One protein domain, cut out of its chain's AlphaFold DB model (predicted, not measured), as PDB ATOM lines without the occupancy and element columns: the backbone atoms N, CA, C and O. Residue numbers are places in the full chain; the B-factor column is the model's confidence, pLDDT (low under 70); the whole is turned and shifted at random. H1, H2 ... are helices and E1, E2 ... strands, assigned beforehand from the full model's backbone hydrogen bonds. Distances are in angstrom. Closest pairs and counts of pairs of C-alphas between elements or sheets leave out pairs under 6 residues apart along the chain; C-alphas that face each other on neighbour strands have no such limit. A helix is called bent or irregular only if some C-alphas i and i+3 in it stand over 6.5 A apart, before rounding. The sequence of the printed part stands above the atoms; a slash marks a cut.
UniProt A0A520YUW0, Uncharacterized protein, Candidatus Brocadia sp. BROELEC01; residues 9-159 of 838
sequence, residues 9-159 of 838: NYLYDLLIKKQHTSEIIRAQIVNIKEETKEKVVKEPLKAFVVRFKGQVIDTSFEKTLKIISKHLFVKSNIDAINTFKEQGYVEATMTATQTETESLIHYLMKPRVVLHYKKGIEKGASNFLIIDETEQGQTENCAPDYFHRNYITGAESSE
ATOM      1  N   ASN A   9     300.512 230.183 275.120       70.62
ATOM      2  CA  ASN A   9     300.033 230.879 276.312       70.62
ATOM      3  C   ASN A   9     298.604 231.389 276.051       70.62
ATOM      4  O   ASN A   9     298.386 232.120 275.086       70.62
ATOM      5  N   TYR A  10     297.663 231.052 276.938       80.50
ATOM      6  CA  TYR A  10     296.260 231.481 276.888       80.50
ATOM      7  C   TYR A  10     296.093 232.985 276.607       80.50
ATOM      8  O   TYR A  10     295.331 233.363 275.719       80.50
ATOM      9  N   LEU A  11     296.847 233.851 277.293       77.06
ATOM     10  CA  LEU A  11     296.754 235.306 277.112       77.06
ATOM     11  C   LEU A  11     297.263 235.755 275.734       77.06
ATOM     12  O   LEU A  11     296.724 236.695 275.148       77.06
ATOM     13  N   TYR A  12     298.262 235.061 275.185       77.00
ATOM     14  CA  TYR A  12     298.794 235.335 273.850       77.00
ATOM     15  C   TYR A  12     297.819 234.890 272.747       77.00
ATOM     16  O   TYR A  12     297.617 235.613 271.771       77.00
ATOM     17  N   ASP A  13     297.117 233.772 272.944       80.50
ATOM     18  CA  ASP A  13     296.062 233.316 272.032       80.50
ATOM     19  C   ASP A  13     294.900 234.320 271.946       80.50
ATOM     20  O   ASP A  13     294.326 234.523 270.870       80.50
ATOM     21  N   LEU A  14     294.566 234.998 273.052       82.25
ATOM     22  CA  LEU A  14     293.575 236.082 273.057       82.25
ATOM     23  C   LEU A  14     294.040 237.279 272.209       82.25
ATOM     24  O   LEU A  14     293.241 237.837 271.450       82.25
ATOM     25  N   LEU A  15     295.326 237.643 272.283       79.19
ATOM     26  CA  LEU A  15     295.914 238.717 271.472       79.19
ATOM     27  C   LEU A  15     295.881 238.377 269.975       79.19
ATOM     28  O   LEU A  15     295.477 239.229 269.177       79.19
ATOM     29  N   ILE A  16     296.224 237.138 269.591       80.44
ATOM     30  CA  ILE A  16     296.133 236.643 268.199       80.44
ATOM     31  C   ILE A  16     294.691 236.712 267.691       80.44
ATOM     32  O   ILE A  16     294.433 237.188 266.585       80.44
ATOM     33  N   LYS A  17     293.726 236.326 268.532       82.56
ATOM     34  CA  LYS A  17     292.286 236.416 268.237       82.56
ATOM     35  C   LYS A  17     291.735 237.849 268.271       82.56
ATOM     36  O   LYS A  17     290.528 238.029 268.115       82.56
ATOM     37  N   LYS A  18     292.588 238.869 268.460       80.69
ATOM     38  CA  LYS A  18     292.232 240.298 268.571       80.69
ATOM     39  C   LYS A  18     291.229 240.595 269.688       80.69
ATOM     40  O   LYS A  18     290.430 241.525 269.588       80.69
ATOM     41  N   GLN A  19     291.248 239.804 270.752       83.31
ATOM     42  CA  GLN A  19     290.407 240.040 271.914       83.31
ATOM     43  C   GLN A  19     291.110 241.011 272.866       83.31
ATOM     44  O   GLN A  19     292.289 240.864 273.167       83.31
ATOM     45  N   HIS A  20     290.373 242.021 273.331       85.25
ATOM     46  CA  HIS A  20     290.911 243.082 274.189       85.25
ATOM     47  C   HIS A  20     290.703 242.829 275.689       85.25
ATOM     48  O   HIS A  20     291.132 243.636 276.512       85.25
ATOM     49  N   THR A  21     290.059 241.719 276.053       87.56
ATOM     50  CA  THR A  21     289.780 241.325 277.441       87.56
ATOM     51  C   THR A  21     289.987 239.819 277.637       87.56
ATOM     52  O   THR A  21     289.809 239.054 276.681       87.56
ATOM     53  N   SER A  22     290.286 239.379 278.862       88.12
ATOM     54  CA  SER A  22     290.258 237.957 279.245       88.12
ATOM     55  C   SER A  22     288.839 237.375 279.271       88.12
ATOM     56  O   SER A  22     287.843 238.111 279.228       88.12
ATOM     57  N   GLU A  23     288.719 236.043 279.317       85.19
ATOM     58  CA  GLU A  23     287.413 235.385 279.483       85.19
ATOM     59  C   GLU A  23     286.820 235.642 280.864       85.19
ATOM     60  O   GLU A  23     285.606 235.806 280.952       85.19
ATOM     61  N   ILE A  24     287.645 235.773 281.911       86.31
ATOM     62  CA  ILE A  24     287.176 236.128 283.258       86.31
ATOM     63  C   ILE A  24     286.499 237.499 283.235       86.31
ATOM     64  O   ILE A  24     285.377 237.647 283.719       86.31
ATOM     65  N   ILE A  25     287.126 238.494 282.602       87.31
ATOM     66  CA  ILE A  25     286.525 239.824 282.440       87.31
ATOM     67  C   ILE A  25     285.220 239.756 281.646       87.31
ATOM     68  O   ILE A  25     284.236 240.382 282.043       87.31
ATOM     69  N   ARG A  26     285.171 238.981 280.554       87.88
ATOM     70  CA  ARG A  26     283.932 238.802 279.781       87.88
ATOM     71  C   ARG A  26     282.827 238.156 280.610       87.88
ATOM     72  O   ARG A  26     281.705 238.647 280.567       87.88
ATOM     73  N   ALA A  27     283.136 237.111 281.374       87.81
ATOM     74  CA  ALA A  27     282.177 236.430 282.237       87.81
ATOM     75  C   ALA A  27     281.634 237.366 283.329       87.81
ATOM     76  O   ALA A  27     280.426 237.422 283.541       87.81
ATOM     77  N   GLN A  28     282.500 238.173 283.954       88.56
ATOM     78  CA  GLN A  28     282.081 239.189 284.928       88.56
ATOM     79  C   GLN A  28     281.133 240.226 284.305       88.56
ATOM     80  O   GLN A  28     280.124 240.575 284.910       88.56
ATOM     81  N   ILE A  29     281.435 240.708 283.093       89.31
ATOM     82  CA  ILE A  29     280.581 241.671 282.380       89.31
ATOM     83  C   ILE A  29     279.236 241.044 281.992       89.31
ATOM     84  O   ILE A  29     278.208 241.703 282.120       89.31
ATOM     85  N   VAL A  30     279.225 239.788 281.533       89.94
ATOM     86  CA  VAL A  30     277.987 239.063 281.196       89.94
ATOM     87  C   VAL A  30     277.099 238.910 282.427       89.94
ATOM     88  O   VAL A  30     275.919 239.229 282.338       89.94
ATOM     89  N   ASN A  31     277.663 238.526 283.575       90.06
ATOM     90  CA  ASN A  31     276.889 238.395 284.808       90.06
ATOM     91  C   ASN A  31     276.252 239.732 285.228       90.06
ATOM     92  O   ASN A  31     275.051 239.800 285.463       90.06
ATOM     93  N   ILE A  32     277.024 240.827 285.213       87.75
ATOM     94  CA  ILE A  32     276.491 242.167 285.525       87.75
ATOM     95  C   ILE A  32     275.394 242.564 284.530       87.75
ATOM     96  O   ILE A  32     274.374 243.132 284.919       87.75
ATOM     97  N   LYS A  33     275.573 242.256 283.241       87.19
ATOM     98  CA  LYS A  33     274.554 242.510 282.219       87.19
ATOM     99  C   LYS A  33     273.267 241.740 282.479       87.19
ATOM    100  O   LYS A  33     272.204 242.312 282.277       87.19
ATOM    101  N   GLU A  34     273.342 240.479 282.889       86.31
ATOM    102  CA  GLU A  34     272.162 239.669 283.206       86.31
ATOM    103  C   GLU A  34     271.444 240.186 284.457       86.31
ATOM    104  O   GLU A  34     270.234 240.399 284.405       86.31
ATOM    105  N   GLU A  35     272.186 240.502 285.523       86.12
ATOM    106  CA  GLU A  35     271.647 241.056 286.774       86.12
ATOM    107  C   GLU A  35     270.957 242.418 286.579       86.12
ATOM    108  O   GLU A  35     269.970 242.730 287.246       86.12
ATOM    109  N   THR A  36     271.455 243.244 285.651       83.88
ATOM    110  CA  THR A  36     270.949 244.611 285.427       83.88
ATOM    111  C   THR A  36     269.957 244.731 284.267       83.88
ATOM    112  O   THR A  36     269.268 245.748 284.157       83.88
ATOM    113  N   LYS A  37     269.810 243.697 283.425       82.38
ATOM    114  CA  LYS A  37     269.054 243.738 282.157       82.38
ATOM    115  C   LYS A  37     267.632 244.274 282.299       82.38
ATOM    116  O   LYS A  37     267.231 245.161 281.549       82.38
ATOM    117  N   GLU A  38     266.859 243.734 283.241       76.94
ATOM    118  CA  GLU A  38     265.445 244.096 283.403       76.94
ATOM    119  C   GLU A  38     265.255 245.548 283.847       76.94
ATOM    120  O   GLU A  38     264.309 246.207 283.409       76.94
ATOM    121  N   LYS A  39     266.173 246.063 284.675       76.62
ATOM    122  CA  LYS A  39     266.169 247.460 285.129       76.62
ATOM    123  C   LYS A  39     266.585 248.403 284.000       76.62
ATOM    124  O   LYS A  39     265.870 249.352 283.695       76.62
ATOM    125  N   VAL A  40     267.677 248.086 283.302       78.94
ATOM    126  CA  VAL A  40     268.239 248.909 282.216       78.94
ATOM    127  C   VAL A  40     267.284 249.054 281.032       78.94
ATOM    128  O   VAL A  40     267.192 250.126 280.435       78.94
ATOM    129  N   VAL A  41     266.531 248.008 280.675       74.38
ATOM    130  CA  VAL A  41     265.536 248.102 279.591       74.38
ATOM    131  C   VAL A  41     264.478 249.161 279.907       74.38
ATOM    132  O   VAL A  41     264.100 249.903 278.999       74.38
ATOM    133  N   LYS A  42     264.073 249.283 281.176       64.56
ATOM    134  CA  LYS A  42     263.046 250.224 281.631       64.56
ATOM    135  C   LYS A  42     263.588 251.652 281.775       64.56
ATOM    136  O   LYS A  42     262.928 252.569 281.315       64.56
ATOM    137  N   GLU A  43     264.803 251.850 282.290       67.50
ATOM    138  CA  GLU A  43     265.372 253.189 282.549       67.50
ATOM    139  C   GLU A  43     265.562 254.075 281.295       67.50
ATOM    140  O   GLU A  43     265.863 253.562 280.214       67.50
ATOM    141  N   PRO A  44     265.462 255.415 281.400       66.25
ATOM    142  CA  PRO A  44     265.717 256.313 280.279       66.25
ATOM    143  C   PRO A  44     267.213 256.524 280.061       66.25
ATOM    144  O   PRO A  44     268.020 256.429 280.988       66.25
ATOM    145  N   LEU A  45     267.574 256.889 278.833       73.38
ATOM    146  CA  LEU A  45     268.898 257.424 278.554       73.38
ATOM    147  C   LEU A  45     268.955 258.886 278.999       73.38
ATOM    148  O   LEU A  45     268.168 259.713 278.534       73.38
ATOM    149  N   LYS A  46     269.901 259.193 279.878       77.94
ATOM    150  CA  LYS A  46     270.176 260.535 280.379       77.94
ATOM    151  C   LYS A  46     271.583 260.956 279.988       77.94
ATOM    152  O   LYS A  46     272.463 260.116 279.796       77.94
ATOM    153  N   ALA A  47     271.801 262.261 279.881       82.62
ATOM    154  CA  ALA A  47     273.141 262.794 279.687       82.62
ATOM    155  C   ALA A  47     273.869 262.907 281.033       82.62
ATOM    156  O   ALA A  47     273.484 263.695 281.899       82.62
ATOM    157  N   PHE A  48     274.952 262.151 281.168       85.06
ATOM    158  CA  PHE A  48     275.863 262.203 282.300       85.06
ATOM    159  C   PHE A  48     277.198 262.810 281.887       85.06
ATOM    160  O   PHE A  48     277.732 262.538 280.807       85.06
ATOM    161  N   VAL A  49     277.770 263.591 282.794       88.62
ATOM    162  CA  VAL A  49     279.189 263.934 282.801       88.62
ATOM    163  C   VAL A  49     279.803 263.207 283.985       88.62
ATOM    164  O   VAL A  49     279.480 263.505 285.132       88.62
ATOM    165  N   VAL A  50     280.656 262.220 283.719       89.81
ATOM    166  CA  VAL A  50     281.311 261.431 284.767       89.81
ATOM    167  C   VAL A  50     282.792 261.757 284.794       89.81
ATOM    168  O   VAL A  50     283.497 261.570 283.803       89.81
ATOM    169  N   ARG A  51     283.273 262.223 285.944       90.25
ATOM    170  CA  ARG A  51     284.681 262.516 286.203       90.25
ATOM    171  C   ARG A  51     285.289 261.391 287.018       90.25
ATOM    172  O   ARG A  51     284.945 261.204 288.180       90.25
ATOM    173  N   PHE A  52     286.212 260.656 286.415       88.56
ATOM    174  CA  PHE A  52     286.930 259.545 287.031       88.56
ATOM    175  C   PHE A  52     288.287 260.009 287.573       88.56
ATOM    176  O   PHE A  52     289.095 260.557 286.820       88.56
ATOM    177  N   LYS A  53     288.566 259.749 288.856       87.06
ATOM    178  CA  LYS A  53     289.858 259.997 289.527       87.06
ATOM    179  C   LYS A  53     290.505 258.658 289.900       87.06
ATOM    180  O   LYS A  53     289.817 257.770 290.397       87.06
ATOM    181  N   GLY A  54     291.807 258.479 289.668       77.38
ATOM    182  CA  GLY A  54     292.483 257.186 289.858       77.38
ATOM    183  C   GLY A  54     294.007 257.231 289.713       77.38
ATOM    184  O   GLY A  54     294.576 258.279 289.416       77.38
ATOM    185  N   GLN A  55     294.670 256.088 289.936       65.62
ATOM    186  CA  GLN A  55     296.139 255.996 290.043       65.62
ATOM    187  C   GLN A  55     296.874 256.029 288.687       65.62
ATOM    188  O   GLN A  55     298.013 256.486 288.622       65.62
ATOM    189  N   VAL A  56     296.240 255.571 287.600       62.00
ATOM    190  CA  VAL A  56     296.796 255.633 286.236       62.00
ATOM    191  C   VAL A  56     295.806 256.358 285.332       62.00
ATOM    192  O   VAL A  56     294.819 255.777 284.891       62.00
ATOM    193  N   ILE A  57     296.067 257.640 285.067       58.78
ATOM    194  CA  ILE A  57     295.268 258.462 284.150       58.78
ATOM    195  C   ILE A  57     296.124 258.824 282.942       58.78
ATOM    196  O   ILE A  57     296.832 259.829 282.899       58.78
ATOM    197  N   ASP A  58     296.075 257.948 281.947       64.19
ATOM    198  CA  ASP A  58     296.656 258.174 280.633       64.19
ATOM    199  C   ASP A  58     295.779 257.525 279.543       64.19
ATOM    200  O   ASP A  58     294.686 257.016 279.802       64.19
ATOM    201  N   THR A  59     296.261 257.512 278.300       70.06
ATOM    202  CA  THR A  59     295.546 256.908 277.160       70.06
ATOM    203  C   THR A  59     295.183 255.423 277.347       70.06
ATOM    204  O   THR A  59     294.307 254.913 276.647       70.06
ATOM    205  N   SER A  60     295.837 254.705 278.270       78.50
ATOM    206  CA  SER A  60     295.499 253.332 278.661       78.50
ATOM    207  C   SER A  60     294.139 253.281 279.357       78.50
ATOM    208  O   SER A  60     293.324 252.416 279.037       78.50
ATOM    209  N   PHE A  61     293.857 254.227 280.260       83.88
ATOM    210  CA  PHE A  61     292.581 254.289 280.976       83.88
ATOM    211  C   PHE A  61     291.419 254.645 280.045       83.88
ATOM    212  O   PHE A  61     290.388 253.979 280.089       83.88
ATOM    213  N   GLU A  62     291.595 255.606 279.131       84.94
ATOM    214  CA  GLU A  62     290.575 255.918 278.115       84.94
ATOM    215  C   GLU A  62     290.202 254.686 277.277       84.94
ATOM    216  O   GLU A  62     289.028 254.443 276.994       84.94
ATOM    217  N   LYS A  63     291.203 253.884 276.881       86.06
ATOM    218  CA  LYS A  63     290.987 252.641 276.129       86.06
ATOM    219  C   LYS A  63     290.245 251.605 276.964       86.06
ATOM    220  O   LYS A  63     289.300 251.004 276.457       86.06
ATOM    221  N   THR A  64     290.627 251.429 278.230       87.25
ATOM    222  CA  THR A  64     289.894 250.574 279.174       87.25
ATOM    223  C   THR A  64     288.441 251.018 279.292       87.25
ATOM    224  O   THR A  64     287.550 250.198 279.100       87.25
ATOM    225  N   LEU A  65     288.187 252.309 279.503       88.44
ATOM    226  CA  LEU A  65     286.842 252.864 279.615       88.44
ATOM    227  C   LEU A  65     286.010 252.609 278.347       88.44
ATOM    228  O   LEU A  65     284.887 252.120 278.454       88.44
ATOM    229  N   LYS A  66     286.562 252.842 277.146       88.25
ATOM    230  CA  LYS A  66     285.880 252.564 275.862       88.25
ATOM    231  C   LYS A  66     285.566 251.080 275.658       88.25
ATOM    232  O   LYS A  66     284.481 250.740 275.198       88.25
ATOM    233  N   ILE A  67     286.511 250.193 275.965       87.94
ATOM    234  CA  ILE A  67     286.349 248.747 275.752       87.94
ATOM    235  C   ILE A  67     285.341 248.173 276.748       87.94
ATOM    236  O   ILE A  67     284.426 247.454 276.348       87.94
ATOM    237  N   ILE A  68     285.475 248.517 278.029       89.50
ATOM    238  CA  ILE A  68     284.580 248.029 279.079       89.50
ATOM    239  C   ILE A  68     283.165 248.567 278.873       89.50
ATOM    240  O   ILE A  68     282.237 247.768 278.859       89.50
ATOM    241  N   SER A  69     282.981 249.870 278.630       89.25
ATOM    242  CA  SER A  69     281.648 250.440 278.372       89.25
ATOM    243  C   SER A  69     280.969 249.814 277.155       89.25
ATOM    244  O   SER A  69     279.817 249.413 277.252       89.25
ATOM    245  N   LYS A  70     281.686 249.603 276.041       89.44
ATOM    246  CA  LYS A  70     281.144 248.912 274.858       89.44
ATOM    247  C   LYS A  70     280.629 247.506 275.179       89.44
ATOM    248  O   LYS A  70     279.653 247.052 274.586       89.44
ATOM    249  N   HIS A  71     281.304 246.794 276.080       86.81
ATOM    250  CA  HIS A  71     280.908 245.447 276.477       86.81
ATOM    251  C   HIS A  71     279.878 245.420 277.602       86.81
ATOM    252  O   HIS A  71     279.119 244.456 277.646       86.81
ATOM    253  N   LEU A  72     279.828 246.435 278.464       88.25
ATOM    254  CA  LEU A  72     278.937 246.538 279.620       88.25
ATOM    255  C   LEU A  72     277.594 247.187 279.276       88.25
ATOM    256  O   LEU A  72     276.569 246.764 279.799       88.25
ATOM    257  N   PHE A  73     277.573 248.138 278.346       90.00
ATOM    258  CA  PHE A  73     276.349 248.807 277.934       90.00
ATOM    259  C   PHE A  73     275.470 247.904 277.059       90.00
ATOM    260  O   PHE A  73     275.944 247.150 276.200       90.00
ATOM    261  N   VAL A  74     274.169 247.950 277.321       83.12
ATOM    262  CA  VAL A  74     273.083 247.288 276.593       83.12
ATOM    263  C   VAL A  74     272.487 248.255 275.575       83.12
ATOM    264  O   VAL A  74     272.299 247.871 274.422       83.12
ATOM    265  N   LYS A  75     272.220 249.506 275.981       83.69
ATOM    266  CA  LYS A  75     271.698 250.568 275.096       83.69
ATOM    267  C   LYS A  75     272.374 251.937 275.254       83.69
ATOM    268  O   LYS A  75     272.090 252.836 274.467       83.69
ATOM    269  N   SER A  76     273.248 252.092 276.246       85.31
ATOM    270  CA  SER A  76     274.006 253.320 276.508       85.31
ATOM    271  C   SER A  76     275.186 253.523 275.552       85.31
ATOM    272  O   SER A  76     275.691 252.568 274.955       85.31
ATOM    273  N   ASN A  77     275.668 254.762 275.436       88.19
ATOM    274  CA  ASN A  77     276.859 255.099 274.657       88.19
ATOM    275  C   ASN A  77     277.716 256.174 275.344       88.19
ATOM    276  O   ASN A  77     277.209 257.016 276.083       88.19
ATOM    277  N   ILE A  78     279.022 256.159 275.068       86.75
ATOM    278  CA  ILE A  78     279.927 257.254 275.428       86.75
ATOM    279  C   ILE A  78     280.040 258.199 274.232       86.75
ATOM    280  O   ILE A  78     280.475 257.794 273.153       86.75
ATOM    281  N   ASP A  79     279.687 259.460 274.452       84.12
ATOM    282  CA  ASP A  79     279.666 260.496 273.422       84.12
ATOM    283  C   ASP A  79     281.044 261.149 273.264       84.12
ATOM    284  O   ASP A  79     281.516 261.362 272.147       84.12
ATOM    285  N   ALA A  80     281.724 261.421 274.382       87.19
ATOM    286  CA  ALA A  80     283.057 262.019 274.396       87.19
ATOM    287  C   ALA A  80     283.868 261.570 275.618       87.19
ATOM    288  O   ALA A  80     283.316 261.291 276.680       87.19
ATOM    289  N   ILE A  81     285.195 261.516 275.467       87.50
ATOM    290  CA  ILE A  81     286.139 261.274 276.565       87.50
ATOM    291  C   ILE A  81     287.270 262.286 276.440       87.50
ATOM    292  O   ILE A  81     287.916 262.341 275.395       87.50
ATOM    293  N   ASN A  82     287.515 263.034 277.512       86.12
ATOM    294  CA  ASN A  82     288.567 264.035 277.615       86.12
ATOM    295  C   ASN A  82     289.459 263.722 278.826       86.12
ATOM    296  O   ASN A  82     288.983 263.676 279.961       86.12
ATOM    297  N   THR A  83     290.761 263.526 278.601       83.31
ATOM    298  CA  THR A  83     291.735 263.324 279.686       83.31
ATOM    299  C   THR A  83     292.418 264.629 280.069       83.31
ATOM    300  O   THR A  83     293.163 265.206 279.276       83.31
ATOM    301  N   PHE A  84     292.258 265.040 281.327       82.44
ATOM    302  CA  PHE A  84     292.889 266.228 281.895       82.44
ATOM    303  C   PHE A  84     294.080 265.818 282.762       82.44
ATOM    304  O   PHE A  84     293.994 265.738 283.988       82.44
ATOM    305  N   LYS A  85     295.218 265.536 282.111       76.38
ATOM    306  CA  LYS A  85     296.429 265.013 282.774       76.38
ATOM    307  C   LYS A  85     296.923 265.898 283.921       76.38
ATOM    308  O   LYS A  85     297.297 265.377 284.963       76.38
ATOM    309  N   GLU A  86     296.894 267.217 283.736       75.00
ATOM    310  CA  GLU A  86     297.353 268.199 284.732       75.00
ATOM    311  C   GLU A  86     296.452 268.260 285.972       75.00
ATOM    312  O   GLU A  86     296.905 268.631 287.051       75.00
ATOM    313  N   GLN A  87     295.183 267.870 285.827       71.62
ATOM    314  CA  GLN A  87     294.173 267.928 286.885       71.62
ATOM    315  C   GLN A  87     293.865 266.546 287.484       71.62
ATOM    316  O   GLN A  87     293.082 266.441 288.426       71.62
ATOM    317  N   GLY A  88     294.480 265.479 286.960       78.50
ATOM    318  CA  GLY A  88     294.388 264.130 287.515       78.50
ATOM    319  C   GLY A  88     293.000 263.489 287.415       78.50
ATOM    320  O   GLY A  88     292.618 262.751 288.323       78.50
ATOM    321  N   TYR A  89     292.239 263.745 286.340       85.81
ATOM    322  CA  TYR A  89     290.972 263.047 286.065       85.81
ATOM    323  C   TYR A  89     290.715 262.810 284.566       85.81
ATOM    324  O   TYR A  89     291.293 263.463 283.693       85.81
ATOM    325  N   VAL A  90     289.822 261.861 284.277       86.94
ATOM    326  CA  VAL A  90     289.231 261.639 282.947       86.94
ATOM    327  C   VAL A  90     287.754 261.977 283.012       86.94
ATOM    328  O   VAL A  90     287.034 261.442 283.850       86.94
ATOM    329  N   GLU A  91     287.300 262.857 282.131       88.88
ATOM    330  CA  GLU A  91     285.891 263.203 281.996       88.88
ATOM    331  C   GLU A  91     285.287 262.440 280.822       88.88
ATOM    332  O   GLU A  91     285.821 262.459 279.712       88.88
ATOM    333  N   ALA A  92     284.172 261.763 281.064       89.44
ATOM    334  CA  ALA A  92     283.391 261.107 280.034       89.44
ATOM    335  C   ALA A  92     282.002 261.733 279.974       89.44
ATOM    336  O   ALA A  92     281.264 261.732 280.960       89.44
ATOM    337  N   THR A  93     281.639 262.239 278.801       88.19
ATOM    338  CA  THR A  93     280.258 262.592 278.485       88.19
ATOM    339  C   THR A  93     279.591 261.358 277.903       88.19
ATOM    340  O   THR A  93     280.090 260.784 276.932       88.19
ATOM    341  N   MET A  94     278.495 260.919 278.507       87.62
ATOM    342  CA  MET A  94     277.799 259.708 278.091       87.62
ATOM    343  C   MET A  94     276.291 259.906 278.099       87.62
ATOM    344  O   MET A  94     275.739 260.563 278.980       87.62
ATOM    345  N   THR A  95     275.636 259.279 277.132       84.38
ATOM    346  CA  THR A  95     274.190 259.132 277.087       84.38
ATOM    347  C   THR A  95     273.890 257.732 277.600       84.38
ATOM    348  O   THR A  95     274.032 256.749 276.866       84.38
ATOM    349  N   ALA A  96     273.566 257.634 278.890       84.94
ATOM    350  CA  ALA A  96     273.474 256.362 279.590       84.94
ATOM    351  C   ALA A  96     272.312 256.278 280.586       84.94
ATOM    352  O   ALA A  96     271.732 257.297 280.951       84.94
ATOM    353  N   THR A  97     271.950 255.070 281.029       84.88
ATOM    354  CA  THR A  97     271.033 254.916 282.171       84.88
ATOM    355  C   THR A  97     271.781 255.058 283.499       84.88
ATOM    356  O   THR A  97     273.006 254.897 283.560       84.88
ATOM    357  N   GLN A  98     271.058 255.364 284.580       84.44
ATOM    358  CA  GLN A  98     271.661 255.503 285.907       84.44
ATOM    359  C   GLN A  98     272.294 254.179 286.359       84.44
ATOM    360  O   GLN A  98     273.457 254.169 286.757       84.44
ATOM    361  N   THR A  99     271.576 253.058 286.209       86.25
ATOM    362  CA  THR A  99     272.081 251.726 286.569       86.25
ATOM    363  C   THR A  99     273.318 251.345 285.752       86.25
ATOM    364  O   THR A  99     274.268 250.794 286.310       86.25
ATOM    365  N   GLU A 100     273.363 251.650 284.449       88.19
ATOM    366  CA  GLU A 100     274.545 251.369 283.617       88.19
ATOM    367  C   GLU A 100     275.748 252.238 284.013       88.19
ATOM    368  O   GLU A 100     276.878 251.744 284.052       88.19
ATOM    369  N   THR A 101     275.511 253.507 284.360       88.94
ATOM    370  CA  THR A 101     276.546 254.446 284.821       88.94
ATOM    371  C   THR A 101     277.129 254.011 286.164       88.94
ATOM    372  O   THR A 101     278.347 253.903 286.307       88.94
ATOM    373  N   GLU A 102     276.272 253.686 287.132       90.00
ATOM    374  CA  GLU A 102     276.683 253.160 288.435       90.00
ATOM    375  C   GLU A 102     277.430 251.833 288.274       90.00
ATOM    376  O   GLU A 102     278.510 251.670 288.839       90.00
ATOM    377  N   SER A 103     276.919 250.905 287.464       89.94
ATOM    378  CA  SER A 103     277.573 249.612 287.216       89.94
ATOM    379  C   SER A 103     278.959 249.781 286.593       89.94
ATOM    380  O   SER A 103     279.896 249.089 286.989       89.94
ATOM    381  N   LEU A 104     279.122 250.726 285.659       91.31
ATOM    382  CA  LEU A 104     280.416 251.051 285.057       91.31
ATOM    383  C   LEU A 104     281.395 251.622 286.090       91.31
ATOM    384  O   LEU A 104     282.543 251.181 286.140       91.31
ATOM    385  N   ILE A 105     280.945 252.564 286.926       90.00
ATOM    386  CA  ILE A 105     281.757 253.158 287.999       90.00
ATOM    387  C   ILE A 105     282.222 252.063 288.964       90.00
ATOM    388  O   ILE A 105     283.426 251.875 289.134       90.00
ATOM    389  N   HIS A 106     281.300 251.271 289.518       88.25
ATOM    390  CA  HIS A 106     281.631 250.192 290.454       88.25
ATOM    391  C   HIS A 106     282.541 249.129 289.825       88.25
ATOM    392  O   HIS A 106     283.442 248.606 290.483       88.25
ATOM    393  N   TYR A 107     282.349 248.816 288.541       88.44
ATOM    394  CA  TYR A 107     283.207 247.870 287.833       88.44
ATOM    395  C   TYR A 107     284.654 248.371 287.706       88.44
ATOM    396  O   TYR A 107     285.591 247.581 287.851       88.44
ATOM    397  N   LEU A 108     284.840 249.671 287.458       88.38
ATOM    398  CA  LEU A 108     286.149 250.315 287.300       88.38
ATOM    399  C   LEU A 108     286.836 250.658 288.632       88.38
ATOM    400  O   LEU A 108     288.027 250.969 288.633       88.38
ATOM    401  N   MET A 109     286.128 250.577 289.762       86.44
ATOM    402  CA  MET A 109     286.723 250.700 291.105       86.44
ATOM    403  C   MET A 109     287.590 249.491 291.479       86.44
ATOM    404  O   MET A 109     288.423 249.587 292.380       86.44
ATOM    405  N   LYS A 110     287.429 248.355 290.788       85.31
ATOM    406  CA  LYS A 110     288.279 247.173 290.976       85.31
ATOM    407  C   LYS A 110     289.595 247.313 290.191       85.31
ATOM    408  O   LYS A 110     289.546 247.715 289.027       85.31
ATOM    409  N   PRO A 111     290.749 246.926 290.764       82.19
ATOM    410  CA  PRO A 111     292.031 246.909 290.060       82.19
ATOM    411  C   PRO A 111     291.999 245.991 288.839       82.19
ATOM    412  O   PRO A 111     291.728 244.797 288.943       82.19
ATOM    413  N   ARG A 112     292.290 246.561 287.662       85.12
ATOM    414  CA  ARG A 112     292.446 245.829 286.397       85.12
ATOM    415  C   ARG A 112     293.866 245.959 285.888       85.12
ATOM    416  O   ARG A 112     294.404 247.064 285.821       85.12
ATOM    417  N   VAL A 113     294.464 244.839 285.497       85.44
ATOM    418  CA  VAL A 113     295.805 244.840 284.914       85.44
ATOM    419  C   VAL A 113     295.662 244.960 283.403       85.44
ATOM    420  O   VAL A 113     294.972 244.178 282.754       85.44
ATOM    421  N   VAL A 114     296.295 245.978 282.836       85.75
ATOM    422  CA  VAL A 114     296.298 246.245 281.403       85.75
ATOM    423  C   VAL A 114     297.680 245.950 280.865       85.75
ATOM    424  O   VAL A 114     298.639 246.645 281.193       85.75
ATOM    425  N   LEU A 115     297.765 244.922 280.032       85.25
ATOM    426  CA  LEU A 115     298.986 244.460 279.401       85.25
ATOM    427  C   LEU A 115     299.139 245.131 278.040       85.25
ATOM    428  O   LEU A 115     298.227 245.088 277.206       85.25
ATOM    429  N   HIS A 116     300.306 245.720 277.802       83.75
ATOM    430  CA  HIS A 116     300.658 246.276 276.508       83.75
ATOM    431  C   HIS A 116     301.890 245.588 275.942       83.75
ATOM    432  O   HIS A 116     302.905 245.406 276.615       83.75
ATOM    433  N   TYR A 117     301.806 245.285 274.657       77.00
ATOM    434  CA  TYR A 117     302.841 244.592 273.913       77.00
ATOM    435  C   TYR A 117     303.146 245.434 272.660       77.00
ATOM    436  O   TYR A 117     302.297 245.659 271.806       77.00
ATOM    437  N   LYS A 118     304.341 246.010 272.569       71.00
ATOM    438  CA  LYS A 118     304.841 246.814 271.439       71.00
ATOM    439  C   LYS A 118     305.874 246.056 270.607       71.00
ATOM    440  O   LYS A 118     305.999 246.346 269.419       71.00
ATOM    441  N   LYS A 119     306.622 245.124 271.204       65.12
ATOM    442  CA  LYS A 119     307.674 244.337 270.546       65.12
ATOM    443  C   LYS A 119     307.330 242.846 270.612       65.12
ATOM    444  O   LYS A 119     306.841 242.363 271.621       65.12
ATOM    445  N   GLY A 120     307.594 242.112 269.530       62.81
ATOM    446  CA  GLY A 120     307.490 240.644 269.525       62.81
ATOM    447  C   GLY A 120     306.094 240.048 269.297       62.81
ATOM    448  O   GLY A 120     305.938 238.849 269.493       62.81
ATOM    449  N   ILE A 121     305.103 240.832 268.856       68.38
ATOM    450  CA  ILE A 121     303.784 240.307 268.461       68.38
ATOM    451  C   ILE A 121     303.715 240.060 266.950       68.38
ATOM    452  O   ILE A 121     304.204 240.868 266.155       68.38
ATOM    453  N   GLU A 122     303.043 238.981 266.547       71.00
ATOM    454  CA  GLU A 122     302.723 238.693 265.148       71.00
ATOM    455  C   GLU A 122     301.933 239.818 264.453       71.00
ATOM    456  O   GLU A 122     301.034 240.456 265.011       71.00
ATOM    457  N   LYS A 123     302.244 240.046 263.171       69.00
ATOM    458  CA  LYS A 123     301.620 241.087 262.347       69.00
ATOM    459  C   LYS A 123     300.121 240.809 262.182       69.00
ATOM    460  O   LYS A 123     299.725 239.989 261.362       69.00
ATOM    461  N   GLY A 124     299.291 241.528 262.940       67.50
ATOM    462  CA  GLY A 124     297.830 241.411 262.908       67.50
ATOM    463  C   GLY A 124     297.172 241.088 264.251       67.50
ATOM    464  O   GLY A 124     295.951 241.183 264.326       67.50
ATOM    465  N   ALA A 125     297.927 240.762 265.300       75.12
ATOM    466  CA  ALA A 125     297.389 240.557 266.648       75.12
ATOM    467  C   ALA A 125     297.200 241.887 267.416       75.12
ATOM    468  O   ALA A 125     297.768 242.922 267.054       75.12
ATOM    469  N   SER A 126     296.351 241.881 268.452       79.62
ATOM    470  CA  SER A 126     296.137 243.041 269.334       79.62
ATOM    471  C   SER A 126     297.414 243.353 270.119       79.62
ATOM    472  O   SER A 126     298.137 242.448 270.515       79.62
ATOM    473  N   ASN A 127     297.678 244.631 270.384       81.38
ATOM    474  CA  ASN A 127     298.785 245.084 271.235       81.38
ATOM    475  C   ASN A 127     298.357 245.394 272.679       81.38
ATOM    476  O   ASN A 127     299.137 245.943 273.456       81.38
ATOM    477  N   PHE A 128     297.101 245.091 273.011       85.81
ATOM    478  CA  PHE A 128     296.437 245.520 274.234       85.81
ATOM    479  C   PHE A 128     295.489 244.433 274.746       85.81
ATOM    480  O   PHE A 128     294.628 243.966 273.988       85.81
ATOM    481  N   LEU A 129     295.622 244.081 276.025       85.81
ATOM    482  CA  LEU A 129     294.755 243.130 276.720       85.81
ATOM    483  C   LEU A 129     294.488 243.589 278.154       85.81
ATOM    484  O   LEU A 129     295.411 243.930 278.887       85.81
ATOM    485  N   ILE A 130     293.222 243.570 278.559       87.44
ATOM    486  CA  ILE A 130     292.797 243.804 279.942       87.44
ATOM    487  C   ILE A 130     292.567 242.436 280.590       87.44
ATOM    488  O   ILE A 130     291.845 241.612 280.023       87.44
ATOM    489  N   ILE A 131     293.151 242.208 281.764       87.06
ATOM    490  CA  ILE A 131     293.003 240.971 282.541       87.06
ATOM    491  C   ILE A 131     292.593 241.272 283.987       87.06
ATOM    492  O   ILE A 131     292.750 242.397 284.484       87.06
ATOM    493  N   ASP A 132     292.041 240.267 284.660       85.56
ATOM    494  CA  ASP A 132     291.769 240.318 286.095       85.56
ATOM    495  C   ASP A 132     293.085 240.232 286.896       85.56
ATOM    496  O   ASP A 132     294.069 239.653 286.434       85.56
ATOM    497  N   GLU A 133     293.139 240.815 288.098       82.81
ATOM    498  CA  GLU A 133     294.351 240.773 288.935       82.81
ATOM    499  C   GLU A 133     294.735 239.331 289.312       82.81
ATOM    500  O   GLU A 133     295.919 239.004 289.392       82.81
ATOM    501  N   THR A 134     293.748 238.441 289.446       82.50
ATOM    502  CA  THR A 134     293.971 237.009 289.706       82.50
ATOM    503  C   THR A 134     294.697 236.287 288.565       82.50
ATOM    504  O   THR A 134     295.345 235.267 288.792       82.50
ATOM    505  N   GLU A 135     294.652 236.833 287.346       80.00
ATOM    506  CA  GLU A 135     295.310 236.280 286.157       80.00
ATOM    507  C   GLU A 135     296.752 236.787 285.995       80.00
ATOM    508  O   GLU A 135     297.473 236.322 285.112       80.00
ATOM    509  N   GLN A 136     297.217 237.710 286.852       76.50
ATOM    510  CA  GLN A 136     298.549 238.312 286.733       76.50
ATOM    511  C   GLN A 136     299.675 237.263 286.793       76.50
ATOM    512  O   GLN A 136     300.674 237.402 286.088       76.50
ATOM    513  N   GLY A 137     299.498 236.178 287.556       71.19
ATOM    514  CA  GLY A 137     300.459 235.067 287.634       71.19
ATOM    515  C   GLY A 137     300.629 234.269 286.331       71.19
ATOM    516  O   GLY A 137     301.601 233.541 286.184       71.19
ATOM    517  N   GLN A 138     299.733 234.420 285.348       71.31
ATOM    518  CA  GLN A 138     299.816 233.728 284.050       71.31
ATOM    519  C   GLN A 138     300.683 234.477 283.015       71.31
ATOM    520  O   GLN A 138     300.845 234.031 281.875       71.31
ATOM    521  N   THR A 139     301.266 235.617 283.402       68.12
ATOM    522  CA  THR A 139     302.095 236.466 282.526       68.12
ATOM    523  C   THR A 139     303.539 235.969 282.355       68.12
ATOM    524  O   THR A 139     304.240 236.441 281.461       68.12
ATOM    525  N   GLU A 140     303.978 234.971 283.134       60.06
ATOM    526  CA  GLU A 140     305.379 234.510 283.199       60.06
ATOM    527  C   GLU A 140     305.932 233.948 281.874       60.06
ATOM    528  O   GLU A 140     307.128 234.047 281.616       60.06
ATOM    529  N   ASN A 141     305.069 233.437 280.985       56.28
ATOM    530  CA  ASN A 141     305.469 232.886 279.679       56.28
ATOM    531  C   ASN A 141     305.270 233.854 278.492       56.28
ATOM    532  O   ASN A 141     305.527 233.486 277.348       56.28
ATOM    533  N   CYS A 142     304.764 235.070 278.725       62.94
ATOM    534  CA  CYS A 142     304.558 236.103 277.703       62.94
ATOM    535  C   CYS A 142     304.720 237.484 278.356       62.94
ATOM    536  O   CYS A 142     303.737 238.151 278.687       62.94
ATOM    537  N   ALA A 143     305.973 237.880 278.595       69.12
ATOM    538  CA  ALA A 143     306.297 239.109 279.311       69.12
ATOM    539  C   ALA A 143     305.799 240.352 278.535       69.12
ATOM    540  O   ALA A 143     306.258 240.579 277.412       69.12
ATOM    541  N   PRO A 144     304.863 241.150 279.085       75.12
ATOM    542  CA  PRO A 144     304.438 242.409 278.476       75.12
ATOM    543  C   PRO A 144     305.574 243.434 278.491       75.12
ATOM    544  O   PRO A 144     306.354 243.488 279.441       75.12
ATOM    545  N   ASP A 145     305.640 244.296 277.472       76.81
ATOM    546  CA  ASP A 145     306.617 245.395 277.436       76.81
ATOM    547  C   ASP A 145     306.363 246.405 278.565       76.81
ATOM    548  O   ASP A 145     307.289 247.020 279.090       76.81
ATOM    549  N   TYR A 146     305.091 246.607 278.912       79.00
ATOM    550  CA  TYR A 146     304.660 247.388 280.063       79.00
ATOM    551  C   TYR A 146     303.249 246.965 280.471       79.00
ATOM    552  O   TYR A 146     302.426 246.584 279.634       79.00
ATOM    553  N   PHE A 147     302.949 247.053 281.764       79.12
ATOM    554  CA  PHE A 147     301.593 246.877 282.261       79.12
ATOM    555  C   PHE A 147     301.208 248.007 283.209       79.12
ATOM    556  O   PHE A 147     302.041 248.558 283.927       79.12
ATOM    557  N   HIS A 148     299.924 248.346 283.199       80.25
ATOM    558  CA  HIS A 148     299.336 249.352 284.073       80.25
ATOM    559  C   HIS A 148     298.265 248.717 284.949       80.25
ATOM    560  O   HIS A 148     297.573 247.797 284.520       80.25
ATOM    561  N   ARG A 149     298.102 249.230 286.169       80.44
ATOM    562  CA  ARG A 149     296.959 248.905 287.024       80.44
ATOM    563  C   ARG A 149     295.945 250.034 286.916       80.44
ATOM    564  O   ARG A 149     296.123 251.089 287.514       80.44
ATOM    565  N   ASN A 150     294.903 249.812 286.126       82.00
ATOM    566  CA  ASN A 150     293.822 250.768 285.945       82.00
ATOM    567  C   ASN A 150     292.756 250.514 287.013       82.00
ATOM    568  O   ASN A 150     292.129 249.456 287.026       82.00
ATOM    569  N   TYR A 151     292.553 251.492 287.889       81.38
ATOM    570  CA  TYR A 151     291.390 251.579 288.765       81.38
ATOM    571  C   TYR A 151     291.121 253.026 289.143       81.38
ATOM    572  O   TYR A 151     292.027 253.869 289.144       81.38
ATOM    573  N   ILE A 152     289.864 253.290 289.477       85.75
ATOM    574  CA  ILE A 152     289.436 254.585 289.991       85.75
ATOM    575  C   ILE A 152     289.398 254.544 291.521       85.75
ATOM    576  O   ILE A 152     288.918 253.585 292.126       85.75
ATOM    577  N   THR A 153     289.928 255.588 292.149       83.06
ATOM    578  CA  THR A 153     289.834 255.834 293.596       83.06
ATOM    579  C   THR A 153     288.538 256.565 293.943       83.06
ATOM    580  O   THR A 153     288.018 256.417 295.048       83.06
ATOM    581  N   GLY A 154     287.976 257.297 292.979       86.00
ATOM    582  CA  GLY A 154     286.648 257.879 293.078       86.00
ATOM    583  C   GLY A 154     286.100 258.331 291.728       86.00
ATOM    584  O   GLY A 154     286.833 258.458 290.744       86.00
ATOM    585  N   ALA A 155     284.799 258.581 291.690       89.06
ATOM    586  CA  ALA A 155     284.128 259.187 290.551       89.06
ATOM    587  C   ALA A 155     283.109 260.219 291.023       89.06
ATOM    588  O   ALA A 155     282.516 260.079 292.086       89.06
ATOM    589  N   GLU A 156     282.884 261.237 290.209       90.19
ATOM    590  CA  GLU A 156     281.781 262.178 290.366       90.19
ATOM    591  C   GLU A 156     280.910 262.060 289.120       90.19
ATOM    592  O   GLU A 156     281.396 262.271 288.009       90.19
ATOM    593  N   SER A 157     279.645 261.677 289.278       89.50
ATOM    594  CA  SER A 157     278.676 261.699 288.186       89.50
ATOM    595  C   SER A 157     277.773 262.913 288.341       89.50
ATOM    596  O   SER A 157     277.058 263.023 289.338       89.50
ATOM    597  N   SER A 158     277.775 263.788 287.345       86.69
ATOM    598  CA  SER A 158     276.822 264.882 287.206       86.69
ATOM    599  C   SER A 158     275.771 264.498 286.165       86.69
ATOM    600  O   SER A 158     276.087 264.278 284.994       86.69
ATOM    601  N   GLU A 159     274.522 264.370 286.601       85.31
ATOM    602  CA  GLU A 159     273.362 264.198 285.731       85.31
ATOM    603  C   GLU A 159     272.888 265.573 285.257       85.31
ATOM    604  O   GLU A 159     272.575 266.448 286.072       85.31
TER     605      GLU A 159
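Overview. This is residues 9 to 159 of the 838 residues of an uncharacterized protein of Candidatus Brocadia sp. BROELEC01 (UniProt A0A520YUW0). A twisted sheet of four strands and a smaller sheet of three are joined where E6 runs on into E7, and helix H3, near the middle of the whole, packs on both. H4 lies with H3 on one face of the larger sheet; the long H2 packs on H3 and H4 with parts of its length, while H1 and H5 only graze the smaller sheet. The printed part has 151 residues with five named helices and seven named strands, in the order H1 H2 E1 H3 E2 E3 H4 E4 E5 H5 E6 E7. The sheets, E2 E3 E1 E7 and E5 E4 E6, are antiparallel and the class is mixed, helices and strands. The whole is compact, with a radius of gyration of the C-alphas of 15.7 A and spans of 45 by 38 by 27 A.

Along the chain. H1, residues 10 to 16, begins at C-alpha 10 at (296.260, 231.481, 276.888). H2, residues 23 to 42, is 28.6 A long, with a kink of 55 degrees near residue 36. E1, residues 46 to 54, is 24.5 A long. H3, residues 59 to 72, is 19.7 A long and begins at (295.546, 256.908, 277.160). E2, residues 77 to 84, and E3, residues 89 to 96, form a hairpin. H4 is residues 98 to 108. E4, residues 112 to 116, and E5, residues 128 to 132, form another hairpin. H5 is residues 133 to 141. H2 and H5 are irregular: C-alphas 35 and 38 are 7.7 A apart, and C-alphas 138 and 141 are 7.2 A apart. E6 is residues 146 to 150, and E7, residues 152 to 159, ends at (273.362, 264.198, 285.731).

Arrangement. In the larger sheet, N 79 and O 93 of E2 and E3 are 2.8 A apart, N 50 and O 92 of E1 and E3 2.9 A, and N 51 and O 156 of E1 and E7 2.8 A, within hydrogen-bond range. H3 and H4 are on the same face, making two layers, helices over one face of a sheet; each has a height over the sheet of 7.8 A. H3 runs along E3 at 23 degrees on the local plane, and H4 along E1 at 16 degrees on the local plane. E1, H3 and E2 form a split strand-helix-strand unit, two strands running the same way in one sheet with a helix between them along the chain and E3 between them in the sheet, with a right-handed crossover; E5, H5 and E6 form another, with E4 between E5 and E6 in the sheet, and its crossover is also right-handed. H3 and H4 touch at Ser 69 and Leu 104, their closest C-alphas, 6.8 A apart, at a steep tilt of 48 degrees, opposite ways. H2 touches H4 with residues 32 to 40 alone, closest at the C-alphas of Val 40 and Thr 99, 6.5 A, at a shallow tilt of 17 degrees, opposite ways. H2 touches H3 with residues 29 to 33 alone, closest at the C-alphas of Ile 29 and Leu 72, 5.8 A. In the smaller sheet, N 115 and O 129 of E4 and E5, and N 114 and O 148 of E4 and E6, are each 2.8 A apart, within hydrogen-bond range. H2 and H3 on one face of this sheet make two layers with it; the height of H3 over it is 8.3 A. H1 and H5 are close but not clearly touching, with the C-alphas of Leu 11 and Thr 139 closest at 7.7 A. Every O i to N i+4 pair is within hydrogen-bond range in H1, H3 and H4, against 13 of 16 in H2 and 0 of 5 in H5, where 3 of 6 O i to N i+3 pairs are.

Size, cuts and confidence. The two C-alphas farthest apart, of Lys 42 and Gly 120, are 47.0 A apart. The printed part has no cut. The link from E4 to E5, of 11 residues, is long. The mean pLDDT of the printed part is 81.7; residues 42 to 44, 55 to 58, 119 to 121, 123 to 124 and 139 to 143 are under 70.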